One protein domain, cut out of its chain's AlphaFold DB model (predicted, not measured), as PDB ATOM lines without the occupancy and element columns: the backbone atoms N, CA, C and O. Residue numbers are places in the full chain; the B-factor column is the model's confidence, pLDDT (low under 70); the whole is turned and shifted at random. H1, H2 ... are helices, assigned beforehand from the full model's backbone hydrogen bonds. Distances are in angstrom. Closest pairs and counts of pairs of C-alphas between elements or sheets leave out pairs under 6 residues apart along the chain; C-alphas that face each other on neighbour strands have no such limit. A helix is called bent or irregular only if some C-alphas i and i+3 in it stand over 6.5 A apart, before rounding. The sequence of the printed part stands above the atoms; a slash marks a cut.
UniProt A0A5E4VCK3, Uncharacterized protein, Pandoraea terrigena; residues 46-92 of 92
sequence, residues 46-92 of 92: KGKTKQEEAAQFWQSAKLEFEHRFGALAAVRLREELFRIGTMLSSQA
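This is residues 46 to 92 of the 92 residues of an uncharacterized protein of Pandoraea terrigena (UniProt A0A5E4VCK3). Two helices, H1 and H2, meet near their ends and make an open V, with the single residue Gly 70 between them at the corner. The arms spread apart from there, so that residues 46 to 61 of H1 and residues 76 to 92, of which 76 to 89 belong to H2, stand free. The printed part has 47 residues with two named helices, H1 then H2, and no named strand; the class is all helix. It is only just extended, close to loose, with a radius of gyration of the C-alphas of 14.5 A, and flat, spanning 38 by 29 by 9 A.

H1, residues 46 to 69, and H2, residues 71 to 89, are close but not clearly touching, with 2 pairs of C-alphas within 8 A. The closest C-alphas of the two are those of Glu 66 and Ala 74, 6.0 A apart. Their lines stand at a steep tilt of 63 degrees, and they run opposite ways. Their centres are 19.4 A apart. In H2 every O i to N i+4 pair is within hydrogen-bond range; in H1 19 of 20 are.

H1 begins at C-alpha 46, at (30.051, 25.421, -32.911), and ends at C-alpha 69, at (13.416, 9.864, -7.078), 34.4 A away. H2 measures 26.9 A from C-alpha 71 to C-alpha 89, which is at (40.549, 12.814, -4.357). Neither helix is bent.

The two C-alphas farthest apart are those of Lys 46 and Gln 91, at 38.3 A. The printed part has no cut and ends at Ala 92, the chain's last residue. The link from H1 to H2 is tight. The mean pLDDT of the printed part is 91.1; residues 89 to 92 are under 70.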
ATOM      1  N   LYS A  46      30.853  26.616 -32.605       98.00
ATOM      2  CA  LYS A  46      30.051  25.421 -32.911       98.00
ATOM      3  C   LYS A  46      29.967  24.461 -31.717       98.00
ATOM      4  O   LYS A  46      28.934  23.835 -31.492       98.00
ATOM      5  N   GLY A  47      31.061  24.308 -30.972       98.19
ATOM      6  CA  GLY A  47      31.118  23.509 -29.751       98.19
ATOM      7  C   GLY A  47      30.243  24.061 -28.636       98.19
ATOM      8  O   GLY A  47      29.531  23.286 -28.005       98.19
ATOM      9  N   LYS A  48      30.255  25.382 -28.429       98.06
ATOM     10  CA  LYS A  48      29.408  26.064 -27.442       98.06
ATOM     11  C   LYS A  48      27.927  25.890 -27.771       98.06
ATOM     12  O   LYS A  48      27.188  25.394 -26.930       98.06
ATOM     13  N   THR A  49      27.522  26.142 -29.018       98.00
ATOM     14  CA  THR A  49      26.137  25.890 -29.458       98.00
ATOM     15  C   THR A  49      25.740  24.431 -29.232       98.00
ATOM     16  O   THR A  49      24.669  24.140 -28.706       98.00
ATOM     17  N   LYS A  50      26.630  23.479 -29.547       97.44
ATOM     18  CA  LYS A  50      26.336  22.058 -29.324       97.44
ATOM     19  C   LYS A  50      26.225  21.696 -27.841       97.44
ATOM     20  O   LYS A  50      25.447  20.813 -27.485       97.44
ATOM     21  N   GLN A  51      27.001  22.353 -26.984       97.19
ATOM     22  CA  GLN A  51      26.911  22.195 -25.537       97.19
ATOM     23  C   GLN A  51      25.572  22.715 -25.006       97.19
ATOM     24  O   GLN A  51      24.971  22.054 -24.163       97.19
ATOM     25  N   GLU A  52      25.083  23.845 -25.514       97.31
ATOM     26  CA  GLU A  52      23.772  24.402 -25.154       97.31
ATOM     27  C   GLU A  52      22.629  23.468 -25.569       97.31
ATOM     28  O   GLU A  52      21.758  23.163 -24.754       97.31
ATOM     29  N   GLU A  53      22.674  22.921 -26.789       97.06
ATOM     30  CA  GLU A  53      21.733  21.881 -27.231       97.06
ATOM     31  C   GLU A  53      21.763  20.667 -26.286       97.06
ATOM     32  O   GLU A  53      20.723  20.178 -25.845       97.06
ATOM     33  N   ALA A  54      22.959  20.181 -25.936       96.38
ATOM     34  CA  ALA A  54      23.124  19.046 -25.028       96.38
ATOM     35  C   ALA A  54      22.616  19.345 -23.605       96.38
ATOM     36  O   ALA A  54      22.069  18.456 -22.947       96.38
ATOM     37  N   ALA A  55      22.763  20.586 -23.135       96.44
ATOM     38  CA  ALA A  55      22.323  21.009 -21.812       96.44
ATOM     39  C   ALA A  55      20.801  20.886 -21.645       96.44
ATOM     40  O   ALA A  55      20.339  20.521 -20.564       96.44
ATOM     41  N   GLN A  56      20.025  21.108 -22.712       96.75
ATOM     42  CA  GLN A  56      18.571  20.916 -22.690       96.75
ATOM     43  C   GLN A  56      18.199  19.450 -22.432       96.75
ATOM     44  O   GLN A  56      17.376  19.163 -21.563       96.75
ATOM     45  N   PHE A  57      18.851  18.507 -23.120       97.38
ATOM     46  CA  PHE A  57      18.621  17.075 -22.902       97.38
ATOM     47  C   PHE A  57      19.040  16.631 -21.499       97.38
ATOM     48  O   PHE A  57      18.324  15.863 -20.853       97.38
ATOM     49  N   TRP A  58      20.170  17.142 -21.003       96.50
ATOM     50  CA  TRP A  58      20.615  16.871 -19.638       96.50
ATOM     51  C   TRP A  58      19.620  17.383 -18.595       96.50
ATOM     52  O   TRP A  58      19.292  16.665 -17.651       96.50
ATOM     53  N   GLN A  59      19.100  18.599 -18.776       96.25
ATOM     54  CA  GLN A  59      18.112  19.169 -17.868       96.25
ATOM     55  C   GLN A  59      16.826  18.336 -17.849       96.25
ATOM     56  O   GLN A  59      16.309  18.056 -16.770       96.25
ATOM     57  N   SER A  60      16.350  17.875 -19.006       96.69
ATOM     58  CA  SER A  60      15.195  16.972 -19.088       96.69
ATOM     59  C   SER A  60      15.441  15.654 -18.349       96.69
ATOM     60  O   SER A  60      14.614  15.252 -17.534       96.69
ATOM     61  N   ALA A  61      16.600  15.020 -18.553       96.25
ATOM     62  CA  ALA A  61      16.960  13.784 -17.851       96.25
ATOM     63  C   ALA A  61      17.059  13.988 -16.328       96.25
ATOM     64  O   ALA A  61      16.590  13.159 -15.547       96.25
ATOM     65  N   LYS A  62      17.631  15.117 -15.892       94.62
ATOM     66  CA  LYS A  62      17.705  15.493 -14.477       94.62
ATOM     67  C   LYS A  62      16.311  15.673 -13.875       94.62
ATOM     68  O   LYS A  62      16.064  15.152 -12.792       94.62
ATOM     69  N   LEU A  63      15.415  16.385 -14.562       95.94
ATOM     70  CA  LEU A  63      14.041  16.598 -14.103       95.94
ATOM     71  C   LEU A  63      13.260  15.285 -14.022       95.94
ATOM     72  O   LEU A  63      12.561  15.065 -13.037       95.94
ATOM     73  N   GLU A  64      13.410  14.393 -15.003       96.88
ATOM     74  CA  GLU A  64      12.777  13.072 -14.965       96.88
ATOM     75  C   GLU A  64      13.268  12.258 -13.758       96.88
ATOM     76  O   GLU A  64      12.466  11.689 -13.012       96.88
ATOM     77  N   PHE A  65      14.584  12.249 -13.521       96.06
ATOM     78  CA  PHE A  65      15.163  11.602 -12.350       96.06
ATOM     79  C   PHE A  65      14.623  12.205 -11.048       96.06
ATOM     80  O   PHE A  65      14.181  11.469 -10.171       96.06
ATOM     81  N   GLU A  66      14.611  13.532 -10.919       96.44
ATOM     82  CA  GLU A  66      14.132  14.233  -9.721       96.44
ATOM     83  C   GLU A  66      12.636  14.032  -9.476       96.44
ATOM     84  O   GLU A  66      12.221  13.920  -8.323       96.44
ATOM     85  N   HIS A  67      11.834  13.927 -10.536       96.25
ATOM     86  CA  HIS A  67      10.414  13.612 -10.440       96.25
ATOM     87  C   HIS A  67      10.183  12.201  -9.883       96.25
ATOM     88  O   HIS A  67       9.334  12.011  -9.016       96.25
ATOM     89  N   ARG A  68      10.968  11.215 -10.338       95.56
ATOM     90  CA  ARG A  68      10.832   9.805  -9.933       95.56
ATOM     91  C   ARG A  68      11.476   9.495  -8.580       95.56
ATOM     92  O   ARG A  68      10.955   8.678  -7.830       95.56
ATOM     93  N   PHE A  69      12.616  10.114  -8.282       95.44
ATOM     94  CA  PHE A  69      13.416   9.864  -7.078       95.44
ATOM     95  C   PHE A  69      13.065  10.807  -5.915       95.44
ATOM     96  O   PHE A  69      13.314  10.492  -4.753       95.44
ATOM     97  N   GLY A  70      12.478  11.966  -6.221       96.31
ATOM     98  CA  GLY A  70      12.191  13.042  -5.280       96.31
ATOM     99  C   GLY A  70      13.307  14.091  -5.252       96.31
ATOM    100  O   GLY A  70      14.456  13.798  -4.918       96.31
ATOM    101  N   ALA A  71      12.958  15.347  -5.549       93.31
ATOM    102  CA  ALA A  71      13.915  16.445  -5.713       93.31
ATOM    103  C   ALA A  71      14.841  16.645  -4.496       93.31
ATOM    104  O   ALA A  71      16.057  16.752  -4.648       93.31
ATOM    105  N   LEU A  72      14.294  16.625  -3.272       94.69
ATOM    106  CA  LEU A  72      15.089  16.800  -2.051       94.69
ATOM    107  C   LEU A  72      16.041  15.617  -1.801       94.69
ATOM    108  O   LEU A  72      17.172  15.807  -1.360       94.69
ATOM    109  N   ALA A  73      15.605  14.388  -2.096       95.56
ATOM    110  CA  ALA A  73      16.462  13.208  -1.998       95.56
ATOM    111  C   ALA A  73      17.584  13.246  -3.047       95.56
ATOM    112  O   ALA A  73      18.729  12.941  -2.721       95.56
ATOM    113  N   ALA A  74      17.287  13.690  -4.272       95.69
ATOM    114  CA  ALA A  74      18.271  13.849  -5.341       95.69
ATOM    115  C   ALA A  74      19.354  14.891  -5.007       95.69
ATOM    116  O   ALA A  74      20.526  14.683  -5.320       95.69
ATOM    117  N   VAL A  75      18.977  16.007  -4.366       95.12
ATOM    118  CA  VAL A  75      19.935  17.016  -3.879       95.12
ATOM    119  C   VAL A  75      20.866  16.407  -2.836       95.12
ATOM    120  O   VAL A  75      22.077  16.439  -3.038       95.12
ATOM    121  N   ARG A  76      20.313  15.764  -1.799       96.31
ATOM    122  CA  ARG A  76      21.113  15.105  -0.754       96.31
ATOM    123  C   ARG A  76      22.056  14.053  -1.327       96.31
ATOM    124  O   ARG A  76      23.228  14.025  -0.979       96.31
ATOM    125  N   LEU A  77      21.577  13.224  -2.257       95.88
ATOM    126  CA  LEU A  77      22.417  12.229  -2.922       95.88
ATOM    127  C   LEU A  77      23.601  12.884  -3.647       95.88
ATOM    128  O   LEU A  77      24.721  12.404  -3.519       95.88
ATOM    129  N   ARG A  78      23.388  13.980  -4.385       94.12
ATOM    130  CA  ARG A  78      24.491  14.699  -5.048       94.12
ATOM    131  C   ARG A  78      25.490  15.280  -4.058       94.12
ATOM    132  O   ARG A  78      26.684  15.210  -4.329       94.12
ATOM    133  N   GLU A  79      25.028  15.839  -2.945       95.50
ATOM    134  CA  GLU A  79      25.908  16.369  -1.897       95.50
ATOM    135  C   GLU A  79      26.773  15.262  -1.284       95.50
ATOM    136  O   GLU A  79      27.985  15.429  -1.156       95.50
ATOM    137  N   GLU A  80      26.177  14.108  -0.979       96.06
ATOM    138  CA  GLU A  80      26.906  12.949  -0.454       96.06
ATOM    139  C   GLU A  80      27.887  12.373  -1.485       96.06
ATOM    140  O   GLU A  80      29.047  12.126  -1.160       96.06
ATOM    141  N   LEU A  81      27.477  12.235  -2.752       93.94
ATOM    142  CA  LEU A  81      28.368  11.800  -3.836       93.94
ATOM    143  C   LEU A  81      29.543  12.765  -4.028       93.94
ATOM    144  O   LEU A  81      30.672  12.320  -4.230       93.94
ATOM    145  N   PHE A  82      29.303  14.076  -3.934       90.50
ATOM    146  CA  PHE A  82      30.363  15.074  -4.032       90.50
ATOM    147  C   PHE A  82      31.318  14.991  -2.839       90.50
ATOM    148  O   PHE A  82      32.529  15.011  -3.038       90.50
ATOM    149  N   ARG A  83      30.799  14.825  -1.616       92.88
ATOM    150  CA  ARG A  83      31.613  14.634  -0.404       92.88
ATOM    151  C   ARG A  83      32.500  13.391  -0.506       92.88
ATOM    152  O   ARG A  83      33.679  13.457  -0.174       92.88
ATOM    153  N   ILE A  84      31.955  12.273  -0.987       91.94
ATOM    154  CA  ILE A  84      32.724  11.040  -1.207       91.94
ATOM    155  C   ILE A  84      33.802  11.277  -2.271       91.94
ATOM    156  O   ILE A  84      34.962  10.930  -2.056       91.94
ATOM    157  N   GLY A  85      33.441  11.905  -3.395       85.06
ATOM    158  CA  GLY A  85      34.374  12.208  -4.479       85.06
ATOM    159  C   GLY A  85      35.541  13.090  -4.032       85.06
ATOM    160  O   GLY A  85      36.692  12.760  -4.311       85.06
ATOM    161  N   THR A  86      35.268  14.162  -3.282       82.62
ATOM    162  CA  THR A  86      36.309  15.073  -2.784       82.62
ATOM    163  C   THR A  86      37.192  14.420  -1.723       82.62
ATOM    164  O   THR A  86      38.411  14.594  -1.760       82.62
ATOM    165  N   MET A  87      36.612  13.609  -0.831       82.06
ATOM    166  CA  MET A  87      37.365  12.852   0.173       82.06
ATOM    167  C   MET A  87      38.328  11.849  -0.472       82.06
ATOM    168  O   MET A  87      39.480  11.757  -0.052       82.06
ATOM    169  N   LEU A  88      37.883  11.128  -1.506       72.00
ATOM    170  CA  LEU A  88      38.719  10.171  -2.236       72.00
ATOM    171  C   LEU A  88      39.817  10.869  -3.048       72.00
ATOM    172  O   LEU A  88      40.940  10.378  -3.089       72.00
ATOM    173  N   SER A  89      39.532  12.033  -3.640       68.44
ATOM    174  CA  SER A  89      40.549  12.814  -4.357       68.44
ATOM    175  C   SER A  89      41.569  13.508  -3.448       68.44
ATOM    176  O   SER A  89      42.621  13.899  -3.931       68.44
ATOM    177  N   SER A  90      41.273  13.677  -2.152       59.69
ATOM    178  CA  SER A  90      42.172  14.317  -1.179       59.69
ATOM    179  C   SER A  90      43.186  13.350  -0.546       59.69
ATOM    180  O   SER A  90      44.073  13.808   0.172       59.69
ATOM    181  N   GLN A  91      43.039  12.036  -0.750       49.03
ATOM    182  CA  GLN A  91      43.944  11.002  -0.218       49.03
ATOM    183  C   GLN A  91      44.954  10.472  -1.258       49.03
ATOM    184  O   GLN A  91      45.720   9.562  -0.943       49.03
ATOM    185  N   ALA A  92      44.952  11.022  -2.476       45.47
ATOM    186  CA  ALA A  92      45.837  10.665  -3.589       45.47
ATOM    187  C   ALA A  92      46.727  11.854  -3.976       45.47
ATOM    188  O   ALA A  92      47.882  11.603  -4.386       45.47
TER     189      ALA A  92